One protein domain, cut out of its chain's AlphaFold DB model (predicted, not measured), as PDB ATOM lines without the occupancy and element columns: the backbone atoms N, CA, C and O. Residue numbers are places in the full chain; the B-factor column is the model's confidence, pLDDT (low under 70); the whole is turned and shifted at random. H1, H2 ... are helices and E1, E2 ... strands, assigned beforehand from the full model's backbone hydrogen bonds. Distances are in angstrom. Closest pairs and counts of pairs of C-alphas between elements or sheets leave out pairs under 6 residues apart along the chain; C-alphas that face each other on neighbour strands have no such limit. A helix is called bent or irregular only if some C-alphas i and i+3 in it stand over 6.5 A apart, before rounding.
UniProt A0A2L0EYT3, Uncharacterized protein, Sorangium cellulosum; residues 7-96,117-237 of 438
ATOM      1  N   ALA A   7     166.011 141.989 242.313       85.19
ATOM      2  CA  ALA A   7     166.398 142.943 241.276       85.19
ATOM      3  C   ALA A   7     165.227 143.675 240.583       85.19
ATOM      4  O   ALA A   7     165.360 144.842 240.220       85.19
ATOM      5  N   ALA A   8     164.075 143.023 240.379       88.12
ATOM      6  CA  ALA A   8     162.905 143.686 239.803       88.12
ATOM      7  C   ALA A   8     162.303 144.704 240.781       88.12
ATOM      8  O   ALA A   8     161.944 145.805 240.371       88.12
ATOM      9  N   PHE A   9     162.227 144.352 242.067       90.56
ATOM     10  CA  PHE A   9     161.785 145.272 243.113       90.56
ATOM     11  C   PHE A   9     162.730 146.475 243.220       90.56
ATOM     12  O   PHE A   9     162.269 147.614 243.157       90.56
ATOM     13  N   ASP A  10     164.038 146.227 243.274       92.75
ATOM     14  CA  ASP A  10     165.057 147.273 243.387       92.75
ATOM     15  C   ASP A  10     165.009 148.243 242.196       92.75
ATOM     16  O   ASP A  10     165.087 149.460 242.367       92.75
ATOM     17  N   ALA A  11     164.779 147.734 240.981       92.75
ATOM     18  CA  ALA A  11     164.631 148.564 239.788       92.75
ATOM     19  C   ALA A  11     163.372 149.456 239.820       92.75
ATOM     20  O   ALA A  11     163.411 150.599 239.347       92.75
ATOM     21  N   GLU A  12     162.255 148.957 240.357       92.88
ATOM     22  CA  GLU A  12     161.021 149.737 240.532       92.88
ATOM     23  C   GLU A  12     161.179 150.819 241.613       92.88
ATOM     24  O   GLU A  12     160.673 151.932 241.443       92.88
ATOM     25  N   VAL A  13     161.902 150.519 242.700       94.38
ATOM     26  CA  VAL A  13     162.256 151.482 243.756       94.38
ATOM     27  C   VAL A  13     163.178 152.564 243.203       94.38
ATOM     28  O   VAL A  13     162.873 153.748 243.317       94.38
ATOM     29  N   ALA A  14     164.262 152.181 242.525       94.88
ATOM     30  CA  ALA A  14     165.202 153.126 241.931       94.88
ATOM     31  C   ALA A  14     164.510 154.059 240.923       94.88
ATOM     32  O   ALA A  14     164.829 155.240 240.829       94.88
ATOM     33  N   ARG A  15     163.509 153.560 240.185       93.12
ATOM     34  CA  ARG A  15     162.689 154.385 239.288       93.12
ATOM     35  C   ARG A  15     161.828 155.396 240.041       93.12
ATOM     36  O   ARG A  15     161.719 156.535 239.593       93.12
ATOM     37  N   ALA A  16     161.221 154.992 241.155       92.50
ATOM     38  CA  ALA A  16     160.457 155.900 242.000       92.50
ATOM     39  C   ALA A  16     161.345 157.001 242.591       92.50
ATOM     40  O   ALA A  16     161.000 158.177 242.493       92.50
ATOM     41  N   LEU A  17     162.519 156.640 243.108       95.12
ATOM     42  CA  LEU A  17     163.482 157.591 243.664       95.12
ATOM     43  C   LEU A  17     163.999 158.582 242.616       95.12
ATOM     44  O   LEU A  17     164.004 159.785 242.870       95.12
ATOM     45  N   ARG A  18     164.295 158.122 241.394       94.44
ATOM     46  CA  ARG A  18     164.681 159.023 240.296       94.44
ATOM     47  C   ARG A  18     163.609 160.059 239.964       94.44
ATOM     48  O   ARG A  18     163.951 161.169 239.575       94.44
ATOM     49  N   SER A  19     162.322 159.747 240.149       91.81
ATOM     50  CA  SER A  19     161.251 160.740 239.959       91.81
ATOM     51  C   SER A  19     161.286 161.877 240.996       91.81
ATOM     52  O   SER A  19     160.757 162.957 240.739       91.81
ATOM     53  N   LEU A  20     161.960 161.653 242.131       92.88
ATOM     54  CA  LEU A  20     162.274 162.636 243.170       92.88
ATOM     55  C   LEU A  20     163.676 163.239 243.031       92.88
ATOM     56  O   LEU A  20     164.132 163.898 243.964       92.88
ATOM     57  N   GLU A  21     164.374 162.995 241.918       94.38
ATOM     58  CA  GLU A  21     165.772 163.417 241.737       94.38
ATOM     59  C   GLU A  21     166.676 162.905 242.875       94.38
ATOM     60  O   GLU A  21     167.537 163.620 243.388       94.38
ATOM     61  N   ALA A  22     166.430 161.667 243.313       94.56
ATOM     62  CA  ALA A  22     167.229 160.965 244.305       94.56
ATOM     63  C   ALA A  22     167.682 159.601 243.767       94.56
ATOM     64  O   ALA A  22     166.935 158.914 243.064       94.56
ATOM     65  N   ASP A  23     168.893 159.196 244.136       95.62
ATOM     66  CA  ASP A  23     169.429 157.870 243.832       95.62
ATOM     67  C   ASP A  23     169.083 156.866 244.938       95.62
ATOM     68  O   ASP A  23     168.808 157.235 246.081       95.62
ATOM     69  N   SER A  24     169.122 155.569 244.621       95.25
ATOM     70  CA  SER A  24     168.926 154.493 245.608       95.25
ATOM     71  C   SER A  24     169.976 154.494 246.716       95.25
ATOM     72  O   SER A  24     169.702 154.002 247.809       95.25
ATOM     73  N   ASP A  25     171.148 155.055 246.435       96.06
ATOM     74  CA  ASP A  25     172.268 155.135 247.370       96.06
ATOM     75  C   ASP A  25     172.238 156.420 248.207       96.06
ATOM     76  O   ASP A  25     173.045 156.576 249.122       96.06
ATOM     77  N   ALA A  26     171.283 157.322 247.946       95.69
ATOM     78  CA  ALA A  26     171.090 158.507 248.766       95.69
ATOM     79  C   ALA A  26     170.689 158.104 250.200       95.69
ATOM     80  O   ALA A  26     169.878 157.182 250.370       95.69
ATOM     81  N   PRO A  27     171.219 158.781 251.235       95.62
ATOM     82  CA  PRO A  27     170.789 158.551 252.608       95.62
ATOM     83  C   PRO A  27     169.307 158.906 252.747       95.62
ATOM     84  O   PRO A  27     168.853 159.932 252.236       95.62
ATOM     85  N   ALA A  28     168.553 158.064 253.446       96.75
ATOM     86  CA  ALA A  28     167.143 158.304 253.710       96.75
ATOM     87  C   ALA A  28     166.816 158.114 255.191       96.75
ATOM     88  O   ALA A  28     167.437 157.327 255.903       96.75
ATOM     89  N   LEU A  29     165.814 158.858 255.646       96.38
ATOM     90  CA  LEU A  29     165.308 158.813 257.008       96.38
ATOM     91  C   LEU A  29     164.027 157.987 257.043       96.38
ATOM     92  O   LEU A  29     163.176 158.092 256.160       96.38
ATOM     93  N   ASP A  30     163.855 157.207 258.098       96.44
ATOM     94  CA  ASP A  30     162.655 156.408 258.328       96.44
ATOM     95  C   ASP A  30     162.164 156.663 259.754       96.44
ATOM     96  O   ASP A  30     162.442 155.868 260.647       96.44
ATOM     97  N   PRO A  31     161.463 157.782 260.009       95.75
ATOM     98  CA  PRO A  31     161.150 158.190 261.376       95.75
ATOM     99  C   PRO A  31     160.166 157.251 262.097       95.75
ATOM    100  O   PRO A  31     160.033 157.336 263.315       95.75
ATOM    101  N   LEU A  32     159.504 156.338 261.377       96.38
ATOM    102  CA  LEU A  32     158.692 155.266 261.967       96.38
ATOM    103  C   LEU A  32     159.549 154.096 262.467       96.38
ATOM    104  O   LEU A  32     159.244 153.501 263.498       96.38
ATOM    105  N   GLY A  33     160.622 153.762 261.745       94.19
ATOM    106  CA  GLY A  33     161.554 152.712 262.140       94.19
ATOM    107  C   GLY A  33     162.613 153.207 263.120       94.19
ATOM    108  O   GLY A  33     162.877 152.519 264.100       94.19
ATOM    109  N   ASP A  34     163.169 154.402 262.908       94.12
ATOM    110  CA  ASP A  34     164.190 155.063 263.729       94.12
ATOM    111  C   ASP A  34     163.843 156.548 263.984       94.12
ATOM    112  O   ASP A  34     164.397 157.456 263.350       94.12
ATOM    113  N   PRO A  35     162.926 156.826 264.934       93.31
ATOM    114  CA  PRO A  35     162.533 158.195 265.267       93.31
ATOM    115  C   PRO A  35     163.706 159.028 265.800       93.31
ATOM    116  O   PRO A  35     163.796 160.218 265.512       93.31
ATOM    117  N   ALA A  36     164.640 158.416 266.535       91.38
ATOM    118  CA  ALA A  36     165.787 159.119 267.104       91.38
ATOM    119  C   ALA A  36     166.801 159.543 266.029       91.38
ATOM    120  O   ALA A  36     167.277 160.681 266.041       91.38
ATOM    121  N   GLY A  37     167.127 158.655 265.084       91.50
ATOM    122  CA  GLY A  37     167.954 158.993 263.926       91.50
ATOM    123  C   GLY A  37     167.326 160.087 263.068       91.50
ATOM    124  O   GLY A  37     167.999 161.064 262.740       91.50
ATOM    125  N   ALA A  38     166.025 159.985 262.790       93.25
ATOM    126  CA  ALA A  38     165.304 160.995 262.024       93.25
ATOM    127  C   ALA A  38     165.258 162.363 262.728       93.25
ATOM    128  O   ALA A  38     165.545 163.374 262.092       93.25
ATOM    129  N   ALA A  39     164.966 162.409 264.034       92.75
ATOM    130  CA  ALA A  39     164.963 163.643 264.825       92.75
ATOM    131  C   ALA A  39     166.319 164.366 264.775       92.75
ATOM    132  O   ALA A  39     166.377 165.580 264.561       92.75
ATOM    133  N   ARG A  40     167.422 163.614 264.910       90.44
ATOM    134  CA  ARG A  40     168.786 164.159 264.820       90.44
ATOM    135  C   ARG A  40     169.085 164.707 263.430       90.44
ATOM    136  O   ARG A  40     169.602 165.811 263.326       90.44
ATOM    137  N   ALA A  41     168.737 163.961 262.383       91.44
ATOM    138  CA  ALA A  41     168.985 164.377 261.008       91.44
ATOM    139  C   ALA A  41     168.165 165.615 260.612       91.44
ATOM    140  O   ALA A  41     168.699 166.519 259.983       91.44
ATOM    141  N   LEU A  42     166.897 165.691 261.029       92.25
ATOM    142  CA  LEU A  42     166.034 166.854 260.791       92.25
ATOM    143  C   LEU A  42     166.485 168.099 261.567       92.25
ATOM    144  O   LEU A  42     166.239 169.215 261.124       92.25
ATOM    145  N   SER A  43     167.132 167.916 262.719       90.19
ATOM    146  CA  SER A  43     167.661 169.021 263.530       90.19
ATOM    147  C   SER A  43     169.077 169.443 263.128       90.19
ATOM    148  O   SER A  43     169.585 170.443 263.638       90.19
ATOM    149  N   ALA A  44     169.749 168.679 262.260       88.25
ATOM    150  CA  ALA A  44     171.103 168.988 261.835       88.25
ATOM    151  C   ALA A  44     171.099 170.234 260.933       88.25
ATOM    152  O   ALA A  44     170.278 170.330 260.018       88.25
ATOM    153  N   PRO A  45     172.013 171.196 261.148       79.62
ATOM    154  CA  PRO A  45     172.105 172.363 260.286       79.62
ATOM    155  C   PRO A  45     172.527 171.937 258.876       79.62
ATOM    156  O   PRO A  45     173.574 171.320 258.686       79.62
ATOM    157  N   GLY A  46     171.723 172.287 257.875       77.25
ATOM    158  CA  GLY A  46     172.027 171.988 256.482       77.25
ATOM    159  C   GLY A  46     170.933 172.460 255.532       77.25
ATOM    160  O   GLY A  46     169.753 172.425 255.861       77.25
ATOM    161  N   ALA A  47     171.341 172.897 254.340       77.19
ATOM    162  CA  ALA A  47     170.431 173.249 253.246       77.19
ATOM    163  C   ALA A  47     170.193 172.074 252.279       77.19
ATOM    164  O   ALA A  47     169.570 172.248 251.237       77.19
ATOM    165  N   ALA A  48     170.745 170.895 252.581       90.38
ATOM    166  CA  ALA A  48     170.630 169.745 251.702       90.38
ATOM    167  C   ALA A  48     169.203 169.165 251.755       90.38
ATOM    168  O   ALA A  48     168.645 169.029 252.847       90.38
ATOM    169  N   PRO A  49     168.638 168.777 250.603       93.62
ATOM    170  CA  PRO A  49     167.376 168.062 250.549       93.62
ATOM    171  C   PRO A  49     167.404 166.805 251.415       93.62
ATOM    172  O   PRO A  49     168.372 166.040 251.387       93.62
ATOM    173  N   LEU A  50     166.315 166.555 252.133       95.75
ATOM    174  CA  LEU A  50     166.152 165.354 252.943       95.75
ATOM    175  C   LEU A  50     165.159 164.411 252.270       95.75
ATOM    176  O   LEU A  50     164.095 164.822 251.798       95.75
ATOM    177  N   LEU A  51     165.505 163.126 252.251       97.50
ATOM    178  CA  LEU A  51     164.643 162.061 251.764       97.50
ATOM    179  C   LEU A  51     164.093 161.277 252.954       97.50
ATOM    180  O   LEU A  51     164.848 160.717 253.744       97.50
ATOM    181  N   LEU A  52     162.774 161.240 253.083       97.44
ATOM    182  CA  LEU A  52     162.065 160.566 254.159       97.44
ATOM    183  C   LEU A  52     161.174 159.470 253.588       97.44
ATOM    184  O   LEU A  52     160.544 159.632 252.541       97.44
ATOM    185  N   ARG A  53     161.047 158.376 254.331       97.31
ATOM    186  CA  ARG A  53     159.955 157.432 254.157       97.31
ATOM    187  C   ARG A  53     158.840 157.749 255.138       97.31
ATOM    188  O   ARG A  53     159.041 157.740 256.346       97.31
ATOM    189  N   VAL A  54     157.651 157.988 254.601       97.19
ATOM    190  CA  VAL A  54     156.451 158.324 255.376       97.19
ATOM    191  C   VAL A  54     155.289 157.453 254.918       97.19
ATOM    192  O   VAL A  54     155.341 156.835 253.852       97.19
ATOM    193  N   ALA A  55     154.231 157.358 255.715       95.69
ATOM    194  CA  ALA A  55     153.162 156.403 255.462       95.69
ATOM    195  C   ALA A  55     151.809 157.108 255.267       95.69
ATOM    196  O   ALA A  55     151.397 157.876 256.126       95.69
ATOM    197  N   PRO A  56     151.060 156.860 254.180       93.94
ATOM    198  CA  PRO A  56     149.735 157.457 254.020       93.94
ATOM    199  C   PRO A  56     148.740 156.880 255.034       93.94
ATOM    200  O   PRO A  56     148.927 155.764 255.539       93.94
ATOM    201  N   GLU A  57     147.641 157.598 255.279       90.75
ATOM    202  CA  GLU A  57     146.494 157.058 256.018       90.75
ATOM    203  C   GLU A  57     146.047 155.705 255.450       90.75
ATOM    204  O   GLU A  57     146.050 155.484 254.234       90.75
ATOM    205  N   LEU A  58     145.683 154.784 256.342       89.75
ATOM    206  CA  LEU A  58     145.233 153.444 255.970       89.75
ATOM    207  C   LEU A  58     143.890 153.494 255.233       89.75
ATOM    208  O   LEU A  58     143.153 154.476 255.289       89.75
ATOM    209  N   GLY A  59     143.556 152.405 254.539       82.12
ATOM    210  CA  GLY A  59     142.211 152.232 253.998       82.12
ATOM    211  C   GLY A  59     141.178 151.968 255.097       82.12
ATOM    212  O   GLY A  59     141.507 151.818 256.272       82.12
ATOM    213  N   ALA A  60     139.909 151.852 254.711       74.44
ATOM    214  CA  ALA A  60     138.852 151.506 255.657       74.44
ATOM    215  C   ALA A  60     139.120 150.143 256.343       74.44
ATOM    216  O   ALA A  60     139.678 149.235 255.707       74.44
ATOM    217  N   PRO A  61     138.709 149.968 257.614       71.38
ATOM    218  CA  PRO A  61     138.707 148.663 258.267       71.38
ATOM    219  C   PRO A  61     137.859 147.670 257.476       71.38
ATOM    220  O   PRO A  61     136.714 147.943 257.110       71.38
ATOM    221  N   GLY A  62     138.438 146.502 257.205       62.12
ATOM    222  CA  GLY A  62     137.719 145.404 256.578       62.12
ATOM    223  C   GLY A  62     136.860 144.685 257.614       62.12
ATOM    224  O   GLY A  62     137.388 144.139 258.578       62.12
ATOM    225  N   ARG A  63     135.541 144.640 257.405       56.81
ATOM    226  CA  ARG A  63     134.657 143.727 258.142       56.81
ATOM    227  C   ARG A  63     134.269 142.569 257.233       56.81
ATOM    228  O   ARG A  63     133.668 142.791 256.184       56.81
ATOM    229  N   ASP A  64     134.592 141.350 257.646       60.00
ATOM    230  CA  ASP A  64     133.873 140.159 257.188       60.00
ATOM    231  C   ASP A  64     132.870 139.765 258.282       60.00
ATOM    232  O   ASP A  64     133.061 140.110 259.448       60.00
ATOM    233  N   LYS A  65     131.797 139.051 257.928       55.38
ATOM    234  CA  LYS A  65     130.656 138.739 258.814       55.38
ATOM    235  C   LYS A  65     131.051 138.122 260.165       55.38
ATOM    236  O   LYS A  65     130.274 138.215 261.110       55.38
ATOM    237  N   HIS A  66     132.233 137.510 260.257       55.72
ATOM    238  CA  HIS A  66     132.712 136.794 261.443       55.72
ATOM    239  C   HIS A  66     134.163 137.116 261.835       55.72
ATOM    240  O   HIS A  66     134.706 136.467 262.726       55.72
ATOM    241  N   THR A  67     134.810 138.087 261.180       63.38
ATOM    242  CA  THR A  67     136.223 138.407 261.435       63.38
ATOM    243  C   THR A  67     136.458 139.903 261.372       63.38
ATOM    244  O   THR A  67     136.174 140.549 260.358       63.38
ATOM    245  N   THR A  68     137.030 140.436 262.447       81.19
ATOM    246  CA  THR A  68     137.535 141.804 262.478       81.19
ATOM    247  C   THR A  68     138.961 141.802 261.949       81.19
ATOM    248  O   THR A  68     139.840 141.171 262.533       81.19
ATOM    249  N   PHE A  69     139.182 142.502 260.841       86.88
ATOM    250  CA  PHE A  69     140.516 142.747 260.317       86.88
ATOM    251  C   PHE A  69     140.954 144.173 260.642       86.88
ATOM    252  O   PHE A  69     140.126 145.074 260.808       86.88
ATOM    253  N   ALA A  70     142.268 144.381 260.676       88.81
ATOM    254  CA  ALA A  70     142.870 145.704 260.689       88.81
ATOM    255  C   ALA A  70     142.406 146.554 259.476       88.81
ATOM    256  O   ALA A  70     141.829 146.039 258.506       88.81
ATOM    257  N   PRO A  71     142.650 147.874 259.490       89.88
ATOM    258  CA  PRO A  71     142.552 148.704 258.293       89.88
ATOM    259  C   PRO A  71     143.323 148.116 257.104       89.88
ATOM    260  O   PRO A  71     144.366 147.483 257.273       89.88
ATOM    261  N   ALA A  72     142.811 148.316 255.887       89.25
ATOM    262  CA  ALA A  72     143.522 147.867 254.694       89.25
ATOM    263  C   ALA A  72     144.890 148.575 254.597       89.25
ATOM    264  O   ALA A  72     144.934 149.811 254.662       89.25
ATOM    265  N   PRO A  73     145.994 147.825 254.436       91.00
ATOM    266  CA  PRO A  73     147.325 148.407 254.418       91.00
ATOM    267  C   PRO A  73     147.528 149.271 253.180       91.00
ATOM    268  O   PRO A  73     146.957 149.018 252.114       91.00
ATOM    269  N   ARG A  74     148.400 150.268 253.313       90.12
ATOM    270  CA  ARG A  74     148.888 151.071 252.195       90.12
ATOM    271  C   ARG A  74     150.402 151.133 252.227       90.12
ATOM    272  O   ARG A  74     150.991 151.270 253.302       90.12
ATOM    273  N   ASP A  75     150.999 151.033 251.044       91.50
ATOM    274  CA  ASP A  75     152.444 151.144 250.883       91.50
ATOM    275  C   ASP A  75     152.917 152.529 251.362       91.50
ATOM    276  O   ASP A  75     152.204 153.519 251.153       91.50
ATOM    277  N   PRO A  76     154.092 152.614 252.008       95.31
ATOM    278  CA  PRO A  76     154.703 153.894 252.316       95.31
ATOM    279  C   PRO A  76     155.052 154.645 251.026       95.31
ATOM    280  O   PRO A  76     155.016 154.107 249.915       95.31
ATOM    281  N   VAL A  77     155.381 155.916 251.181       95.00
ATOM    282  CA  VAL A  77     155.783 156.803 250.095       95.00
ATOM    283  C   VAL A  77     157.123 157.435 250.430       95.00
ATOM    284  O   VAL A  77     157.480 157.608 251.598       95.00
ATOM    285  N   TRP A  78     157.857 157.780 249.384       96.81
ATOM    286  CA  TRP A  78     159.031 158.624 249.489       96.81
ATOM    287  C   TRP A  78     158.593 160.081 249.483       96.81
ATOM    288  O   TRP A  78     157.816 160.500 248.623       96.81
ATOM    289  N   LEU A  79     159.101 160.837 250.445       96.19
ATOM    290  CA  LEU A  79     158.910 162.267 250.596       96.19
ATOM    291  C   LEU A  79     160.279 162.930 250.493       96.19
ATOM    292  O   LEU A  79     161.158 162.664 251.306       96.19
ATOM    293  N   ARG A  80     160.450 163.810 249.512       96.44
ATOM    294  CA  ARG A  80     161.601 164.705 249.449       96.44
ATOM    295  C   ARG A  80     161.191 166.080 249.947       96.44
ATOM    296  O   ARG A  80     160.207 166.638 249.452       96.44
ATOM    297  N   ILE A  81     161.958 166.608 250.892       95.75
ATOM    298  CA  ILE A  81     161.771 167.947 251.446       95.75
ATOM    299  C   ILE A  81     163.013 168.791 251.183       95.75
ATOM    300  O   ILE A  81     164.137 168.298 251.278       95.75
ATOM    301  N   GLU A  82     162.792 170.058 250.860       95.00
ATOM    302  CA  GLU A  82     163.842 171.066 250.751       95.00
ATOM    303  C   GLU A  82     163.757 171.943 252.012       95.00
ATOM    304  O   GLU A  82     162.730 172.599 252.214       95.00
ATOM    305  N   PRO A  83     164.768 171.931 252.902       93.44
ATOM    306  CA  PRO A  83     164.728 172.732 254.121       93.44
ATOM    307  C   PRO A  83     164.488 174.217 253.821       93.44
ATOM    308  O   PRO A  83     165.135 174.815 252.964       93.44
ATOM    309  N   GLY A  84     163.551 174.824 254.543       93.00
ATOM    310  CA  GLY A  84     163.109 176.201 254.350       93.00
ATOM    311  C   GLY A  84     161.916 176.373 253.402       93.00
ATOM    312  O   GLY A  84     161.460 177.507 253.247       93.00
ATOM    313  N   ALA A  85     161.389 175.301 252.798       93.56
ATOM    314  CA  ALA A  85     160.255 175.355 251.877       93.56
ATOM    315  C   ALA A  85     159.094 174.444 252.312       93.56
ATOM    316  O   ALA A  85     159.293 173.287 252.673       93.56
ATOM    317  N   SER A  86     157.858 174.942 252.186       94.75
ATOM    318  CA  SER A  86     156.638 174.144 252.394       94.75
ATOM    319  C   SER A  86     156.324 173.229 251.207       94.75
ATOM    320  O   SER A  86     155.532 172.295 251.325       94.75
ATOM    321  N   ALA A  87     156.940 173.473 250.049       94.94
ATOM    322  CA  ALA A  87     156.803 172.618 248.882       94.94
ATOM    323  C   ALA A  87     157.587 171.310 249.073       94.94
ATOM    324  O   ALA A  87     158.793 171.314 249.310       94.94
ATOM    325  N   VAL A  88     156.902 170.183 248.911       94.88
ATOM    326  CA  VAL A  88     157.463 168.834 249.019       94.88
ATOM    327  C   VAL A  88     157.202 168.033 247.752       94.88
ATOM    328  O   VAL A  88     156.269 168.320 247.002       94.88
ATOM    329  N   ARG A  89     157.987 166.985 247.508       94.25
ATOM    330  CA  ARG A  89     157.748 166.050 246.395       94.25
ATOM    331  C   ARG A  89     157.487 164.653 246.922       94.25
ATOM    332  O   ARG A  89     158.133 164.207 247.866       94.25
ATOM    333  N   LEU A  90     156.542 163.960 246.291       92.44
ATOM    334  CA  LEU A  90     156.120 162.618 246.681       92.44
ATOM    335  C   LEU A  90     156.284 161.624 245.543       92.44
ATOM    336  O   LEU A  90     155.882 161.904 244.418       92.44
ATOM    337  N   ALA A  91     156.774 160.432 245.861       92.12
ATOM    338  CA  ALA A  91     156.733 159.285 244.967       92.12
ATOM    339  C   ALA A  91     156.225 158.046 245.716       92.12
ATOM    340  O   ALA A  91     156.456 157.913 246.920       92.12
ATOM    341  N   PRO A  92     155.536 157.110 245.040       92.12
ATOM    342  CA  PRO A  92     155.224 155.820 245.651       92.12
ATOM    343  C   PRO A  92     156.517 155.078 246.015       92.12
ATOM    344  O   PRO A  92     157.560 155.341 245.424       92.12
ATOM    345  N   LEU A  93     156.454 154.103 246.928       92.62
ATOM    346  CA  LEU A  93     157.623 153.282 247.282       92.62
ATOM    347  C   LEU A  93     158.320 152.668 246.053       92.62
ATOM    348  O   LEU A  93     159.545 152.578 246.013       92.62
ATOM    349  N   ARG A  94     157.524 152.246 245.061       89.69
ATOM    350  CA  ARG A  94     157.983 151.615 243.820       89.69
ATOM    351  C   ARG A  94     157.070 151.963 242.642       89.69
ATOM    352  O   ARG A  94     155.850 152.046 242.809       89.69
ATOM    353  N   LEU A  95     157.651 152.126 241.454       84.31
ATOM    354  CA  LEU A  95     156.934 152.364 240.196       84.31
ATOM    355  C   LEU A  95     157.040 151.132 239.290       84.31
ATOM    356  O   LEU A  95     158.084 150.899 238.678       84.31
ATOM    357  N   ALA A  96     155.953 150.359 239.198       74.94
ATOM    358  CA  ALA A  96     155.880 149.177 238.341       74.94
ATOM    359  C   ALA A  96     156.023 149.555 236.856       74.94
ATOM    360  O   ALA A  96     155.519 150.582 236.408       74.94
ATOM    361  N   GLY A 117     154.869 165.216 241.338       66.44
ATOM    362  CA  GLY A 117     154.493 166.624 241.331       66.44
ATOM    363  C   GLY A 117     154.729 167.279 242.698       66.44
ATOM    364  O   GLY A 117     154.600 166.601 243.726       66.44
ATOM    365  N   PRO A 118     155.054 168.583 242.733       84.62
ATOM    366  CA  PRO A 118     155.134 169.324 243.982       84.62
ATOM    367  C   PRO A 118     153.775 169.322 244.694       84.62
ATOM    368  O   PRO A 118     152.714 169.439 244.073       84.62
ATOM    369  N   ARG A 119     153.812 169.167 246.014       89.69
ATOM    370  CA  ARG A 119     152.685 169.287 246.939       89.69
ATOM    371  C   ARG A 119     153.030 170.338 247.976       89.69
ATOM    372  O   ARG A 119     154.192 170.498 248.322       89.69
ATOM    373  N   GLU A 120     152.027 171.022 248.490       93.31
ATOM    374  CA  GLU A 120     152.223 172.006 249.548       93.31
ATOM    375  C   GLU A 120     151.936 171.361 250.903       93.31
ATOM    376  O   GLU A 120     150.856 170.802 251.115       93.31
ATOM    377  N   ALA A 121     152.917 171.395 251.803       95.81
ATOM    378  CA  ALA A 121     152.727 171.085 253.208       95.81
ATOM    379  C   ALA A 121     151.980 172.236 253.885       95.81
ATOM    380  O   ALA A 121     152.337 173.398 253.725       95.81
ATOM    381  N   VAL A 122     150.948 171.895 254.651       96.19
ATOM    382  CA  VAL A 122     150.084 172.875 255.322       96.19
ATOM    383  C   VAL A 122     150.449 172.992 256.794       96.19
ATOM    384  O   VAL A 122     150.500 174.094 257.329       96.19
ATOM    385  N   ARG A 123     150.679 171.854 257.455       97.31
ATOM    386  CA  ARG A 123     150.975 171.766 258.889       97.31
ATOM    387  C   ARG A 123     151.496 170.388 259.268       97.31
ATOM    388  O   ARG A 123     151.281 169.415 258.538       97.31
ATOM    389  N   VAL A 124     152.116 170.304 260.437       98.25
ATOM    390  CA  VAL A 124     152.379 169.038 261.127       98.25
ATOM    391  C   VAL A 124     151.475 168.965 262.353       98.25
ATOM    392  O   VAL A 124     151.481 169.868 263.177       98.25
ATOM    393  N   GLU A 125     150.698 167.896 262.475       98.00
ATOM    394  CA  GLU A 125     149.702 167.699 263.529       98.00
ATOM    395  C   GLU A 125     150.099 166.521 264.423       98.00
ATOM    396  O   GLU A 125     150.271 165.401 263.941       98.00
ATOM    397  N   VAL A 126     150.205 166.749 265.731       98.00
ATOM    398  CA  VAL A 126     150.445 165.713 266.738       98.00
ATOM    399  C   VAL A 126     149.134 165.357 267.427       98.00
ATOM    400  O   VAL A 126     148.508 166.173 268.100       98.00
ATOM    401  N   THR A 127     148.745 164.095 267.291       97.00
ATOM    402  CA  THR A 127     147.536 163.518 267.884       97.00
ATOM    403  C   THR A 127     147.901 162.495 268.947       97.00
ATOM    404  O   THR A 127     148.953 161.861 268.870       97.00
ATOM    405  N   SER A 128     147.022 162.303 269.932       96.19
ATOM    406  CA  SER A 128     147.193 161.280 270.963       96.19
ATOM    407  C   SER A 128     145.880 160.578 271.286       96.19
ATOM    408  O   SER A 128     144.834 161.222 271.335       96.19
ATOM    409  N   ALA A 129     145.939 159.279 271.564       94.94
ATOM    410  CA  ALA A 129     144.800 158.477 271.994       94.94
ATOM    411  C   ALA A 129     145.220 157.476 273.076       94.94
ATOM    412  O   ALA A 129     146.328 156.941 273.028       94.94
ATOM    413  N   GLN A 130     144.324 157.188 274.022       94.50
ATOM    414  CA  GLN A 130     144.517 156.087 274.966       94.50
ATOM    415  C   GLN A 130     144.130 154.755 274.318       94.50
ATOM    416  O   GLN A 130     143.160 154.670 273.561       94.50
ATOM    417  N   ARG A 131     144.913 153.717 274.598       90.69
ATOM    418  CA  ARG A 131     144.727 152.343 274.121       90.69
ATOM    419  C   ARG A 131     144.888 151.360 275.281       90.69
ATOM    420  O   ARG A 131     145.640 151.647 276.210       90.69
ATOM    421  N   PRO A 132     144.244 150.184 275.243       86.94
ATOM    422  CA  PRO A 132     144.415 149.182 276.292       86.94
ATOM    423  C   PRO A 132     145.873 148.706 276.398       86.94
ATOM    424  O   PRO A 132     146.561 148.528 275.391       86.94
ATOM    425  N   CYS A 133     146.337 148.445 277.626       85.19
ATOM    426  CA  CYS A 133     147.697 147.952 277.885       85.19
ATOM    427  C   CYS A 133     147.982 146.599 277.214       85.19
ATOM    428  O   CYS A 133     149.093 146.338 276.746       85.19
ATOM    429  N   CYS A 134     146.984 145.714 277.264       82.62
ATOM    430  CA  CYS A 134     147.003 144.330 276.819       82.62
ATOM    431  C   CYS A 134     145.562 143.836 276.625       82.62
ATOM    432  O   CYS A 134     144.613 144.471 277.077       82.62
ATOM    433  N   GLY A 135     145.395 142.679 275.983       76.94
ATOM    434  CA  GLY A 135     144.076 142.060 275.787       76.94
ATOM    435  C   GLY A 135     143.508 141.305 277.000       76.94
ATOM    436  O   GLY A 135     142.553 140.549 276.838       76.94
ATOM    437  N   ALA A 136     144.105 141.414 278.194       77.31
ATOM    438  CA  ALA A 136     143.616 140.703 279.376       77.31
ATOM    439  C   ALA A 136     142.371 141.391 279.952       77.31
ATOM    440  O   ALA A 136     142.420 142.573 280.276       77.31
ATOM    441  N   ALA A 137     141.294 140.631 280.175       78.38
ATOM    442  CA  ALA A 137     140.012 141.156 280.666       78.38
ATOM    443  C   ALA A 137     140.095 141.887 282.021       78.38
ATOM    444  O   ALA A 137     139.216 142.673 282.354       78.38
ATOM    445  N   THR A 138     141.141 141.628 282.809       81.81
ATOM    446  CA  THR A 138     141.371 142.254 284.116       81.81
ATOM    447  C   THR A 138     142.409 143.384 284.081       81.81
ATOM    448  O   THR A 138     142.670 143.968 285.130       81.81
ATOM    449  N   CYS A 139     143.051 143.684 282.938       83.31
ATOM    450  CA  CYS A 139     143.931 144.858 282.841       83.31
ATOM    451  C   CYS A 139     143.081 146.113 282.644       83.31
ATOM    452  O   CYS A 139     142.389 146.240 281.641       83.31
ATOM    453  N   THR A 140     143.198 147.064 283.567       88.12
ATOM    454  CA  THR A 140     142.633 148.417 283.442       88.12
ATOM    455  C   THR A 140     143.684 149.465 283.079       88.12
ATOM    456  O   THR A 140     143.388 150.654 283.051       88.12
ATOM    457  N   ARG A 141     144.939 149.052 282.852       89.00
ATOM    458  CA  ARG A 141     146.008 149.970 282.448       89.00
ATOM    459  C   ARG A 141     145.806 150.380 280.993       89.00
ATOM    460  O   ARG A 141     145.341 149.590 280.169       89.00
ATOM    461  N   GLU A 142     146.264 151.580 280.680       91.44
ATOM    462  CA  GLU A 142     146.227 152.149 279.338       91.44
ATOM    463  C   GLU A 142     147.630 152.566 278.894       91.44
ATOM    464  O   GLU A 142     148.548 152.718 279.703       91.44
ATOM    465  N   ARG A 143     147.792 152.693 277.582       92.56
ATOM    466  CA  ARG A 143     148.965 153.221 276.895       92.56
ATOM    467  C   ARG A 143     148.532 154.417 276.075       92.56
ATOM    468  O   ARG A 143     147.509 154.372 275.395       92.56
ATOM    469  N   THR A 144     149.360 155.444 276.066       95.19
ATOM    470  CA  THR A 144     149.195 156.564 275.153       95.19
ATOM    471  C   THR A 144     149.852 156.219 273.828       95.19
ATOM    472  O   THR A 144     151.054 155.977 273.769       95.19
ATOM    473  N   TYR A 145     149.056 156.212 272.765       95.94
ATOM    474  CA  TYR A 145     149.526 156.241 271.389       95.94
ATOM    475  C   TYR A 145     149.590 157.697 270.933       95.94
ATOM    476  O   TYR A 145     148.571 158.384 270.968       95.94
ATOM    477  N   ALA A 146     150.762 158.156 270.507       97.19
ATOM    478  CA  ALA A 146     150.973 159.467 269.908       97.19
ATOM    479  C   ALA A 146     151.372 159.302 268.436       97.19
ATOM    480  O   ALA A 146     152.102 158.373 268.089       97.19
ATOM    481  N   ALA A 147     150.910 160.200 267.568       97.88
ATOM    482  CA  ALA A 147     151.216 160.172 266.142       97.88
ATOM    483  C   ALA A 147     151.334 161.580 265.564       97.88
ATOM    484  O   ALA A 147     150.455 162.413 265.791       97.88
ATOM    485  N   ALA A 148     152.387 161.810 264.784       98.38
ATOM    486  CA  ALA A 148     152.583 163.020 264.000       98.38
ATOM    487  C   ALA A 148     152.172 162.788 262.545       98.38
ATOM    488  O   ALA A 148     152.615 161.833 261.898       98.38
ATOM    489  N   TRP A 149     151.366 163.704 262.023       98.19
ATOM    490  CA  TRP A 149     150.840 163.697 260.669       98.19
ATOM    491  C   TRP A 149     151.279 164.955 259.931       98.19
ATOM    492  O   TRP A 149     151.023 166.064 260.380       98.19
ATOM    493  N   LEU A 150     151.899 164.792 258.770       98.00
ATOM    494  CA  LEU A 150     152.101 165.871 257.814       98.00
ATOM    495  C   LEU A 150     150.831 166.018 256.970       98.00
ATOM    496  O   LEU A 150     150.483 165.107 256.213       98.00
ATOM    497  N   ALA A 151     150.147 167.151 257.101       96.38
ATOM    498  CA  ALA A 151     148.993 167.488 256.282       96.38
ATOM    499  C   ALA A 151     149.445 168.194 255.001       96.38
ATOM    500  O   ALA A 151     150.236 169.140 255.037       96.38
ATOM    501  N   LEU A 152     148.925 167.736 253.867       93.69
ATOM    502  CA  LEU A 152     149.198 168.282 252.547       93.69
ATOM    503  C   LEU A 152     147.941 168.915 251.961       93.69
ATOM    504  O   LEU A 152     146.836 168.380 252.103       93.69
ATOM    505  N   ALA A 153     148.136 170.016 251.242       89.25
ATOM    506  CA  ALA A 153     147.076 170.694 250.521       89.25
ATOM    507  C   ALA A 153     146.418 169.745 249.511       89.25
ATOM    508  O   ALA A 153     147.072 168.901 248.882       89.25
ATOM    509  N   ALA A 154     145.105 169.900 249.338       78.50
ATOM    510  CA  ALA A 154     144.359 169.121 248.364       78.50
ATOM    511  C   ALA A 154     144.925 169.338 246.941       78.50
ATOM    512  O   ALA A 154     145.345 170.447 246.598       78.50
ATOM    513  N   PRO A 155     144.928 168.308 246.075       68.25
ATOM    514  CA  PRO A 155     145.309 168.476 244.677       68.25
ATOM    515  C   PRO A 155     144.461 169.565 244.001       68.25
ATOM    516  O   PRO A 155     143.238 169.452 243.975       68.25
ATOM    517  N   GLN A 156     145.098 170.571 243.391       58.16
ATOM    518  CA  GLN A 156     144.398 171.663 242.690       58.16
ATOM    519  C   GLN A 156     143.553 171.184 241.487       58.16
ATOM    520  O   GLN A 156     142.648 171.886 241.048       58.16
ATOM    521  N   ALA A 157     143.798 169.973 240.970       53.25
ATOM    522  CA  ALA A 157     143.085 169.384 239.838       53.25
ATOM    523  C   ALA A 157     142.117 168.271 240.279       53.25
ATOM    524  O   ALA A 157     142.341 167.090 240.010       53.25
ATOM    525  N   ALA A 158     141.029 168.632 240.957       44.41
ATOM    526  CA  ALA A 158     139.844 167.778 241.006       44.41
ATOM    527  C   ALA A 158     138.864 168.274 239.926       44.41
ATOM    528  O   ALA A 158     138.409 169.416 240.025       44.41
ATOM    529  N   PRO A 159     138.545 167.487 238.878       41.81
ATOM    530  CA  PRO A 159     137.535 167.889 237.907       41.81
ATOM    531  C   PRO A 159     136.209 168.166 238.626       41.81
ATOM    532  O   PRO A 159     135.802 167.421 239.525       41.81
ATOM    533  N   SER A 160     135.570 169.272 238.243       40.16
ATOM    534  CA  SER A 160     134.328 169.790 238.819       40.16
ATOM    535  C   SER A 160     133.275 168.683 238.941       40.16
ATOM    536  O   SER A 160     132.755 168.205 237.933       40.16
ATOM    537  N   GLY A 161     132.992 168.255 240.174       44.78
ATOM    538  CA  GLY A 161     132.049 167.174 240.484       44.78
ATOM    539  C   GLY A 161     132.561 166.160 241.513       44.78
ATOM    540  O   GLY A 161     131.759 165.453 242.120       44.78
ATOM    541  N   ALA A 162     133.871 166.105 241.769       43.59
ATOM    542  CA  ALA A 162     134.414 165.350 242.895       43.59
ATOM    543  C   ALA A 162     134.217 166.136 244.204       43.59
ATOM    544  O   ALA A 162     134.506 167.331 244.256       43.59
ATOM    545  N   ARG A 163     133.710 165.470 245.257       41.03
ATOM    546  CA  ARG A 163     133.637 166.018 246.628       41.03
ATOM    547  C   ARG A 163     134.936 166.759 246.950       41.03
ATOM    548  O   ARG A 163     135.999 166.200 246.685       41.03
ATOM    549  N   ALA A 164     134.818 167.972 247.506       42.75
ATOM    550  CA  ALA A 164     135.940 168.791 247.960       42.75
ATOM    551  C   ALA A 164     137.021 167.889 248.572       42.75
ATOM    552  O   ALA A 164     136.737 167.124 249.499       42.75
ATOM    553  N   GLY A 165     138.199 167.887 247.944       51.72
ATOM    554  CA  GLY A 165     139.267 166.947 248.252       51.72
ATOM    555  C   GLY A 165     139.650 167.080 249.716       51.72
ATOM    556  O   GLY A 165     140.083 168.145 250.142       51.72
ATOM    557  N   LEU A 166     139.447 166.011 250.483       59.09
ATOM    558  CA  LEU A 166     139.926 165.939 251.858       59.09
ATOM    559  C   LEU A 166     141.446 166.145 251.857       59.09
ATOM    560  O   LEU A 166     142.135 165.639 250.963       59.09
ATOM    561  N   GLU A 167     141.948 166.889 252.842       71.62
ATOM    562  CA  GLU A 167     143.384 167.037 253.079       71.62
ATOM    563  C   GLU A 167     144.043 165.654 253.143       71.62
ATOM    564  O   GLU A 167     143.538 164.735 253.795       71.62
ATOM    565  N   GLN A 168     145.172 165.490 252.455       87.00
ATOM    566  CA  GLN A 168     145.918 164.239 252.506       87.00
ATOM    567  C   GLN A 168     146.872 164.281 253.699       87.00
ATOM    568  O   GLN A 168     147.701 165.182 253.790       87.00
ATOM    569  N   ARG A 169     146.798 163.281 254.582       92.50
ATOM    570  CA  ARG A 169     147.690 163.156 255.743       92.50
ATOM    571  C   ARG A 169     148.699 162.028 255.543       92.50
ATOM    572  O   ARG A 169     148.359 160.935 255.075       92.50
ATOM    573  N   LEU A 170     149.951 162.303 255.894       96.44
ATOM    574  CA  LEU A 170     151.056 161.349 255.894       96.44
ATOM    575  C   LEU A 170     151.563 161.178 257.325       96.44
ATOM    576  O   LEU A 170     151.991 162.142 257.947       96.44
ATOM    577  N   LEU A 171     151.520 159.961 257.848       98.00
ATOM    578  CA  LEU A 171     152.116 159.596 259.123       98.00
ATOM    579  C   LEU A 171     153.636 159.698 259.001       98.00
ATOM    580  O   LEU A 171     154.243 159.001 258.179       98.00
ATOM    581  N   VAL A 172     154.231 160.565 259.817       97.75
ATOM    582  CA  VAL A 172     155.678 160.803 259.822       97.75
ATOM    583  C   VAL A 172     156.357 160.153 261.015       97.75
ATOM    584  O   VAL A 172     157.436 159.611 260.845       97.75
ATOM    585  N   ALA A 173     155.717 160.143 262.185       97.75
ATOM    586  CA  ALA A 173     156.231 159.504 263.392       97.75
ATOM    587  C   ALA A 173     155.079 158.965 264.242       97.75
ATOM    588  O   ALA A 173     153.983 159.528 264.245       97.75
ATOM    589  N   GLU A 174     155.339 157.905 264.997       97.44
ATOM    590  CA  GLU A 174     154.412 157.365 265.986       97.44
ATOM    591  C   GLU A 174     155.176 156.778 267.171       97.44
ATOM    592  O   GLU A 174     156.321 156.344 267.042       97.44
ATOM    593  N   ALA A 175     154.533 156.767 268.331       95.31
ATOM    594  CA  ALA A 175     155.053 156.138 269.532       95.31
ATOM    595  C   ALA A 175     153.900 155.606 270.378       95.31
ATOM    596  O   ALA A 175     152.804 156.170 270.386       95.31
ATOM    597  N   GLN A 176     154.162 154.544 271.134       93.44
ATOM    598  CA  GLN A 176     153.232 154.057 272.142       93.44
ATOM    599  C   GLN A 176     153.972 153.754 273.439       93.44
ATOM    600  O   GLN A 176     154.954 153.014 273.444       93.44
ATOM    601  N   ASP A 177     153.485 154.322 274.539       92.25
ATOM    602  CA  ASP A 177     154.111 154.197 275.852       92.25
ATOM    603  C   ASP A 177     153.054 154.178 276.966       92.25
ATOM    604  O   ASP A 177     151.917 154.606 276.771       92.25
ATOM    605  N   LEU A 178     153.412 153.656 278.137       89.81
ATOM    606  CA  LEU A 178     152.588 153.765 279.343       89.81
ATOM    607  C   LEU A 178     152.611 155.198 279.891       89.81
ATOM    608  O   LEU A 178     151.627 155.658 280.461       89.81
ATOM    609  N   GLU A 179     153.724 155.906 279.705       92.12
ATOM    610  CA  GLU A 179     153.894 157.300 280.085       92.12
ATOM    611  C   GLU A 179     153.519 158.217 278.916       92.12
ATOM    612  O   GLU A 179     154.260 158.359 277.942       92.12
ATOM    613  N   ALA A 180     152.382 158.907 279.038       92.56
ATOM    614  CA  ALA A 180     151.885 159.828 278.011       92.56
ATOM    615  C   ALA A 180     152.925 160.880 277.584       92.56
ATOM    616  O   ALA A 180     153.076 161.163 276.396       92.56
ATOM    617  N   ALA A 181     153.677 161.418 278.551       93.00
ATOM    618  CA  ALA A 181     154.726 162.400 278.298       93.00
ATOM    619  C   ALA A 181     155.873 161.831 277.449       93.00
ATOM    620  O   ALA A 181     156.378 162.530 276.576       93.00
ATOM    621  N   ARG A 182     156.251 160.561 277.655       92.56
ATOM    622  CA  ARG A 182     157.327 159.903 276.899       92.56
ATOM    623  C   ARG A 182     156.907 159.633 275.456       92.56
ATOM    624  O   ARG A 182     157.661 159.956 274.540       92.56
ATOM    625  N   ALA A 183     155.688 159.124 275.251       93.75
ATOM    626  CA  ALA A 183     155.124 158.935 273.912       93.75
ATOM    627  C   ALA A 183     155.034 160.265 273.144       93.75
ATOM    628  O   ALA A 183     155.469 160.348 271.996       93.75
ATOM    629  N   GLY A 184     154.519 161.316 273.794       95.56
ATOM    630  CA  GLY A 184     154.442 162.658 273.216       95.56
ATOM    631  C   GLY A 184     155.818 163.227 272.871       95.56
ATOM    632  O   GLY A 184     156.031 163.648 271.739       95.56
ATOM    633  N   ALA A 185     156.775 163.170 273.802       94.31
ATOM    634  CA  ALA A 185     158.128 163.685 273.597       94.31
ATOM    635  C   ALA A 185     158.850 163.002 272.427       94.31
ATOM    636  O   ALA A 185     159.498 163.682 271.634       94.31
ATOM    637  N   LEU A 186     158.713 161.677 272.272       93.62
ATOM    638  CA  LEU A 186     159.346 160.950 271.168       93.62
ATOM    639  C   LEU A 186     158.794 161.380 269.800       93.62
ATOM    640  O   LEU A 186     159.554 161.555 268.852       93.62
ATOM    641  N   VAL A 187     157.477 161.573 269.702       97.06
ATOM    642  CA  VAL A 187     156.822 162.015 268.464       97.06
ATOM    643  C   VAL A 187     157.142 163.477 268.161       97.06
ATOM    644  O   VAL A 187     157.473 163.816 267.025       97.06
ATOM    645  N   GLU A 188     157.099 164.345 269.169       96.81
ATOM    646  CA  GLU A 188     157.421 165.764 269.017       96.81
ATOM    647  C   GLU A 188     158.895 166.013 268.667       96.81
ATOM    648  O   GLU A 188     159.183 166.959 267.932       96.81
ATOM    649  N   ALA A 189     159.817 165.150 269.114       95.69
ATOM    650  CA  ALA A 189     161.231 165.187 268.723       95.69
ATOM    651  C   ALA A 189     161.439 165.043 267.206       95.69
ATOM    652  O   ALA A 189     162.424 165.550 266.680       95.69
ATOM    653  N   VAL A 190     160.505 164.405 266.493       96.94
ATOM    654  CA  VAL A 190     160.498 164.346 265.021       96.94
ATOM    655  C   VAL A 190     159.619 165.449 264.426       96.94
ATOM    656  O   VAL A 190     160.011 166.106 263.462       96.94
ATOM    657  N   ALA A 191     158.428 165.665 264.990       97.88
ATOM    658  CA  ALA A 191     157.424 166.568 264.432       97.88
ATOM    659  C   ALA A 191     157.879 168.034 264.414       97.88
ATOM    660  O   ALA A 191     157.692 168.714 263.408       97.88
ATOM    661  N   ALA A 192     158.498 168.510 265.498       97.25
ATOM    662  CA  ALA A 192     158.952 169.892 265.616       97.25
ATOM    663  C   ALA A 192     160.042 170.259 264.593       97.25
ATOM    664  O   ALA A 192     159.827 171.210 263.838       97.25
ATOM    665  N   PRO A 193     161.170 169.528 264.479       95.94
ATOM    666  CA  PRO A 193     162.174 169.868 263.477       95.94
ATOM    667  C   PRO A 193     161.666 169.660 262.044       95.94
ATOM    668  O   PRO A 193     162.050 170.423 261.165       95.94
ATOM    669  N   LEU A 194     160.749 168.713 261.791       97.12
ATOM    670  CA  LEU A 194     160.108 168.589 260.476       97.12
ATOM    671  C   LEU A 194     159.250 169.818 260.131       97.12
ATOM    672  O   LEU A 194     159.350 170.340 259.022       97.12
ATOM    673  N   ALA A 195     158.415 170.281 261.064       97.62
ATOM    674  CA  ALA A 195     157.571 171.459 260.872       97.62
ATOM    675  C   ALA A 195     158.416 172.721 260.637       97.62
ATOM    676  O   ALA A 195     158.157 173.474 259.698       97.62
ATOM    677  N   ALA A 196     159.482 172.893 261.427       95.69
ATOM    678  CA  ALA A 196     160.452 173.969 261.258       95.69
ATOM    679  C   ALA A 196     161.161 173.893 259.894       95.69
ATOM    680  O   ALA A 196     161.222 174.892 259.176       95.69
ATOM    681  N   ALA A 197     161.628 172.705 259.488       95.12
ATOM    682  CA  ALA A 197     162.273 172.490 258.194       95.12
ATOM    683  C   ALA A 197     161.339 172.798 257.016       95.12
ATOM    684  O   ALA A 197     161.793 173.319 256.004       95.12
ATOM    685  N   LEU A 198     160.039 172.532 257.141       96.50
ATOM    686  CA  LEU A 198     159.044 172.828 256.106       96.50
ATOM    687  C   LEU A 198     158.465 174.248 256.190       96.50
ATOM    688  O   LEU A 198     157.678 174.642 255.334       96.50
ATOM    689  N   ARG A 199     158.827 175.020 257.220       96.38
ATOM    690  CA  ARG A 199     158.228 176.323 257.549       96.38
ATOM    691  C   ARG A 199     156.698 176.285 257.641       96.38
ATOM    692  O   ARG A 199     156.017 177.208 257.197       96.38
ATOM    693  N   VAL A 200     156.161 175.226 258.242       97.50
ATOM    694  CA  VAL A 200     154.720 175.047 258.481       97.50
ATOM    695  C   VAL A 200     154.424 175.026 259.981       97.50
ATOM    696  O   VAL A 200     155.307 174.678 260.767       97.50
ATOM    697  N   PRO A 201     153.216 175.421 260.417       98.06
ATOM    698  CA  PRO A 201     152.857 175.372 261.825       98.06
ATOM    699  C   PRO A 201     152.872 173.940 262.374       98.06
ATOM    700  O   PRO A 201     152.558 172.974 261.668       98.06
ATOM    701  N   LEU A 202     153.202 173.832 263.661       98.25
ATOM    702  CA  LEU A 202     153.082 172.610 264.448       98.25
ATOM    703  C   LEU A 202     151.828 172.703 265.323       98.25
ATOM    704  O   LEU A 202     151.735 173.563 266.195       98.25
ATOM    705  N   GLU A 203     150.873 171.808 265.112       97.75
ATOM    706  CA  GLU A 203     149.682 171.664 265.946       97.75
ATOM    707  C   GLU A 203     149.897 170.544 266.960       97.75
ATOM    708  O   GLU A 203     150.175 169.402 266.597       97.75
ATOM    709  N   THR A 204     149.757 170.861 268.243       95.00
ATOM    710  CA  THR A 204     149.833 169.885 269.336       95.00
ATOM    711  C   THR A 204     148.621 170.017 270.249       95.00
ATOM    712  O   THR A 204     147.840 170.965 270.159       95.00
ATOM    713  N   THR A 205     148.499 169.115 271.223       88.00
ATOM    714  CA  THR A 205     147.508 169.234 272.303       88.00
ATOM    715  C   THR A 205     147.684 170.495 273.159       88.00
ATOM    716  O   THR A 205     146.756 170.877 273.867       88.00
ATOM    717  N   ARG A 206     148.850 171.159 273.095       89.44
ATOM    718  CA  ARG A 206     149.149 172.414 273.807       89.44
ATOM    719  C   ARG A 206     148.803 173.669 273.001       89.44
ATOM    720  O   ARG A 206     148.892 174.766 273.546       89.44
ATOM    721  N   GLY A 207     148.409 173.522 271.738       93.75
ATOM    722  CA  GLY A 207     148.110 174.620 270.822       93.75
ATOM    723  C   GLY A 207     148.955 174.577 269.549       93.75
ATOM    724  O   GLY A 207     149.682 173.611 269.295       93.75
ATOM    725  N   THR A 208     148.833 175.635 268.751       96.94
ATOM    726  CA  THR A 208     149.524 175.793 267.468       96.94
ATOM    727  C   THR A 208     150.744 176.693 267.625       96.94
ATOM    728  O   THR A 208     150.624 177.843 268.049       96.94
ATOM    729  N   GLU A 209     151.913 176.187 267.247       96.94
ATOM    730  CA  GLU A 209     153.163 176.942 267.198       96.94
ATOM    731  C   GLU A 209     153.421 177.409 265.753       96.94
ATOM    732  O   GLU A 209     153.445 176.577 264.838       96.94
ATOM    733  N   PRO A 210     153.600 178.722 265.506       96.00
ATOM    734  CA  PRO A 210     153.948 179.217 264.179       96.00
ATOM    735  C   PRO A 210     155.391 178.827 263.815       96.00
ATOM    736  O   PRO A 210     156.223 178.725 264.718       96.00
ATOM    737  N   PRO A 211     155.724 178.688 262.515       91.69
ATOM    738  CA  PRO A 211     157.010 178.159 262.045       91.69
ATOM    739  C   PRO A 211     158.251 178.773 262.702       91.69
ATOM    740  O   PRO A 211     159.164 178.054 263.096       91.69
ATOM    741  N   ASP A 212     158.268 180.098 262.855       90.31
ATOM    742  CA  ASP A 212     159.432 180.833 263.362       90.31
ATOM    743  C   ASP A 212     159.590 180.738 264.897       90.31
ATOM    744  O   ASP A 212     160.603 181.172 265.441       90.31
ATOM    745  N   ALA A 213     158.608 180.166 265.607       92.88
ATOM    746  CA  ALA A 213     158.633 179.966 267.060       92.88
ATOM    747  C   ALA A 213     158.896 178.505 267.474       92.88
ATOM    748  O   ALA A 213     158.979 178.215 268.669       92.88
ATOM    749  N   ILE A 214     159.021 177.580 266.514       94.56
ATOM    750  CA  ILE A 214     159.181 176.150 266.797       94.56
ATOM    751  C   ILE A 214     160.597 175.887 267.313       94.56
ATOM    752  O   ILE A 214     161.572 175.896 266.562       94.56
ATOM    753  N   ALA A 215     160.710 175.605 268.609       89.69
ATOM    754  CA  ALA A 215     161.971 175.189 269.211       89.69
ATOM    755  C   ALA A 215     162.190 173.668 269.054       89.69
ATOM    756  O   ALA A 215     161.240 172.897 269.249       89.69
ATOM    757  N   PRO A 216     163.432 173.208 268.793       85.56
ATOM    758  CA  PRO A 216     163.767 171.788 268.794       85.56
ATOM    759  C   PRO A 216     163.353 171.103 270.100       85.56
ATOM    760  O   PRO A 216     163.474 171.670 271.189       85.56
ATOM    761  N   ARG A 217     162.863 169.866 269.991       91.75
ATOM    762  CA  ARG A 217     162.430 169.058 271.136       91.75
ATOM    763  C   ARG A 217     163.484 167.982 271.417       91.75
ATOM    764  O   ARG A 217     163.896 167.299 270.479       91.75
ATOM    765  N   PRO A 218     163.960 167.834 272.667       88.19
ATOM    766  CA  PRO A 218     164.958 166.825 272.992       88.19
ATOM    767  C   PRO A 218     164.353 165.419 272.921       88.19
ATOM    768  O   PRO A 218     163.172 165.221 273.210       88.19
ATOM    769  N   LEU A 219     165.184 164.431 272.587       86.50
ATOM    770  CA  LEU A 219     164.799 163.028 272.719       86.50
ATOM    771  C   LEU A 219     164.630 162.674 274.211       86.50
ATOM    772  O   LEU A 219     165.447 163.111 275.024       86.50
ATOM    773  N   PRO A 220     163.604 161.882 274.583       82.06
ATOM    774  CA  PRO A 220     163.339 161.536 275.982       82.06
ATOM    775  C   PRO A 220     164.427 160.657 276.616       82.06
ATOM    776  O   PRO A 220     164.589 160.671 277.834       82.06
ATOM    777  N   GLU A 221     165.189 159.918 275.810       75.88
ATOM    778  CA  GLU A 221     166.313 159.094 276.256       75.88
ATOM    779  C   GLU A 221     167.554 159.406 275.415       75.88
ATOM    780  O   GLU A 221     167.449 159.762 274.235       75.88
ATOM    781  N   ALA A 222     168.739 159.259 276.018       63.91
ATOM    782  CA  ALA A 222     170.004 159.344 275.299       63.91
ATOM    783  C   ALA A 222     170.069 158.185 274.300       63.91
ATOM    784  O   ALA A 222     170.403 157.052 274.650       63.91
ATOM    785  N   ALA A 223     169.690 158.463 273.056       63.53
ATOM    786  CA  ALA A 223     169.797 157.484 271.997       63.53
ATOM    787  C   ALA A 223     171.276 157.086 271.841       63.53
ATOM    788  O   ALA A 223     172.142 157.967 271.908       63.53
ATOM    789  N   PRO A 224     171.575 155.791 271.623       67.00
ATOM    790  CA  PRO A 224     172.936 155.351 271.358       67.00
ATOM    791  C   PRO A 224     173.540 156.132 270.185       67.00
ATOM    792  O   PRO A 224     172.821 156.780 269.402       67.00
ATOM    793  N   GLU A 225     174.870 156.078 270.104       67.62
ATOM    794  CA  GLU A 225     175.652 156.730 269.057       67.62
ATOM    795  C   GLU A 225     175.004 156.509 267.686       67.62
ATOM    796  O   GLU A 225     174.513 155.420 267.372       67.62
ATOM    797  N   ALA A 226     174.898 157.592 266.913       66.69
ATOM    798  CA  ALA A 226     174.127 157.585 265.685       66.69
ATOM    799  C   ALA A 226     174.779 156.639 264.673       66.69
ATOM    800  O   ALA A 226     175.848 156.932 264.138       66.69
ATOM    801  N   ALA A 227     174.111 155.523 264.386       76.31
ATOM    802  CA  ALA A 227     174.435 154.744 263.205       76.31
ATOM    803  C   ALA A 227     174.253 155.635 261.962       76.31
ATOM    804  O   ALA A 227     173.337 156.469 261.938       76.31
ATOM    805  N   PRO A 228     175.107 155.490 260.935       80.94
ATOM    806  CA  PRO A 228     174.916 156.211 259.688       80.94
ATOM    807  C   PRO A 228     173.534 155.878 259.098       80.94
ATOM    808  O   PRO A 228     173.080 154.734 259.214       80.94
ATOM    809  N   PRO A 229     172.851 156.855 258.474       87.44
ATOM    810  CA  PRO A 229     171.559 156.606 257.855       87.44
ATOM    811  C   PRO A 229     171.704 155.549 256.760       87.44
ATOM    812  O   PRO A 229     172.646 155.575 255.964       87.44
ATOM    813  N   LEU A 230     170.747 154.625 256.711       94.69
ATOM    814  CA  LEU A 230     170.663 153.661 255.624       94.69
ATOM    815  C   LEU A 230     170.337 154.370 254.304       94.69
ATOM    816  O   LEU A 230     169.720 155.439 254.268       94.69
ATOM    817  N   THR A 231     170.726 153.745 253.196       96.81
ATOM    818  CA  THR A 231     170.357 154.243 251.872       96.81
ATOM    819  C   THR A 231     168.869 154.016 251.596       96.81
ATOM    820  O   THR A 231     168.245 153.096 252.136       96.81
ATOM    821  N   ALA A 232     168.285 154.829 250.717       96.88
ATOM    822  CA  ALA A 232     166.885 154.708 250.317       96.88
ATOM    823  C   ALA A 232     166.548 153.312 249.761       96.88
ATOM    824  O   ALA A 232     165.517 152.726 250.103       96.88
ATOM    825  N   GLY A 233     167.448 152.738 248.956       96.00
ATOM    826  CA  GLY A 233     167.332 151.372 248.449       96.00
ATOM    827  C   GLY A 233     167.293 150.342 249.579       96.00
ATOM    828  O   GLY A 233     166.392 149.504 249.606       96.00
ATOM    829  N   ALA A 234     168.195 150.456 250.560       95.31
ATOM    830  CA  ALA A 234     168.271 149.548 251.707       95.31
ATOM    831  C   ALA A 234     167.017 149.600 252.597       95.31
ATOM    832  O   ALA A 234     166.537 148.568 253.068       95.31
ATOM    833  N   LEU A 235     166.455 150.796 252.798       95.94
ATOM    834  CA  LEU A 235     165.236 150.981 253.583       95.94
ATOM    835  C   LEU A 235     163.986 150.483 252.855       95.94
ATOM    836  O   LEU A 235     163.039 150.056 253.505       95.94
ATOM    837  N   SER A 236     163.963 150.499 251.521       95.44
ATOM    838  CA  SER A 236     162.745 150.298 250.725       95.44
ATOM    839  C   SER A 236     161.990 148.987 250.979       95.44
ATOM    840  O   SER A 236     160.764 148.951 250.860       95.44
ATOM    841  N   ARG A 237     162.696 147.908 251.337       95.25
ATOM    842  CA  ARG A 237     162.106 146.568 251.434       95.25
ATOM    843  C   ARG A 237     161.182 146.400 252.632       95.25
ATOM    844  O   ARG A 237     160.105 145.835 252.475       95.25
TER     845      ARG A 237
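This is residues 7 to 96 and 117 to 237 of the 438 residues of an uncharacterized protein of Sorangium cellulosum (UniProt A0A2L0EYT3). Three long strands, E6, E7 and E8, make a curved sheet that curls round the long helix H3, and at one end of it E6 and E8 bend to pair with E5 and E1, which with E4 close a barrel of six strands. H1 packs on the outside of the barrel at E5 with H4 beside it, H2 packs on H3, the hairpin E9 and E10 extends the sheet at E6, the hairpin E2 and E3 lies far from the middle, and residues 158 to 163 stick out. The printed part has 211 residues, in the order H1 H2 E1 E2 E3 E4 E5 E6 E7 E8 H3 E9 E10 H4, mixed helices and strands. The ring E1 E4 E5 E6 E7 E8 is antiparallel throughout; the whole is compact, with a radius of gyration of the C-alphas of 18.0 A and spans of 53 by 46 by 41 A.

Find C-alpha 118 at (155.134, 169.324, 243.982); from there E6, residues 118 to 132, runs 39.6 A and bends by 63 degrees at residue 122. E7, 142 to 152, spans 31.4 A, and E8, 168 to 177, spans 26.7 A with a bend of 56 degrees at residue 172. Look next at E1, 50 to 56, E4, 77 to 81, and E5, 87 to 92; then at E2, 61 to 64, E3, 67 to 71, E9, 202 to 204, and E10, 207 to 209. H3, 180 to 198, is 26.5 A long with a kink of 33 degrees near residue 187; it is neither bent nor irregular, but only just: C-alphas 189 and 192 are 6.1 A apart. H1, 7 to 19, begins at C-alpha 7 (166.398, 142.943, 241.276) and spans 18.6 A; H2 is 35 to 43 and H4 232 to 236.

Read E6, E7 and E8 as a meander, each strand the antiparallel neighbour of the one before: N 127 and O 147 are 2.8 A apart, N 146 and O 175 2.9 A. The ring goes on through N 171 and O 55, 2.7 A, N 52 and O 79, 2.8 A, N 78 and O 91, 2.8 A, and N 88 and O 119, 2.8 A. E9 is parallel to E6, with N 203 and O 124 2.8 A apart. H3 is on the sheet, outside the barrel, at a height of 7.1 A; the closest C-alphas of H3 and E7, Ala 180 and Thr 144, are 5.1 A apart. H2 touches H3, with C-alphas 39 and 190 closest at 4.5 A. H1 touches H4 with residues 10 to 14 alone, C-alphas 10 and 233 being closest at 6.9 A. In H1, H2 and H4 every O i to N i+4 pair is within hydrogen-bond range; in H3 13 of 15 are.

The C-alphas farthest apart, Thr 138 and Ser 160, are 53.5 A apart. Residues 97 to 116 are not printed, and C-alphas 96 and 117 are 17.8 A apart across the cut. The links H1 to H2, E7 to E8 and E10 to H4 are long. Mean pLDDT of the printed part is 87.9; residues 62 to 67, 117, 155 to 166 and 222 to 226 are under 70.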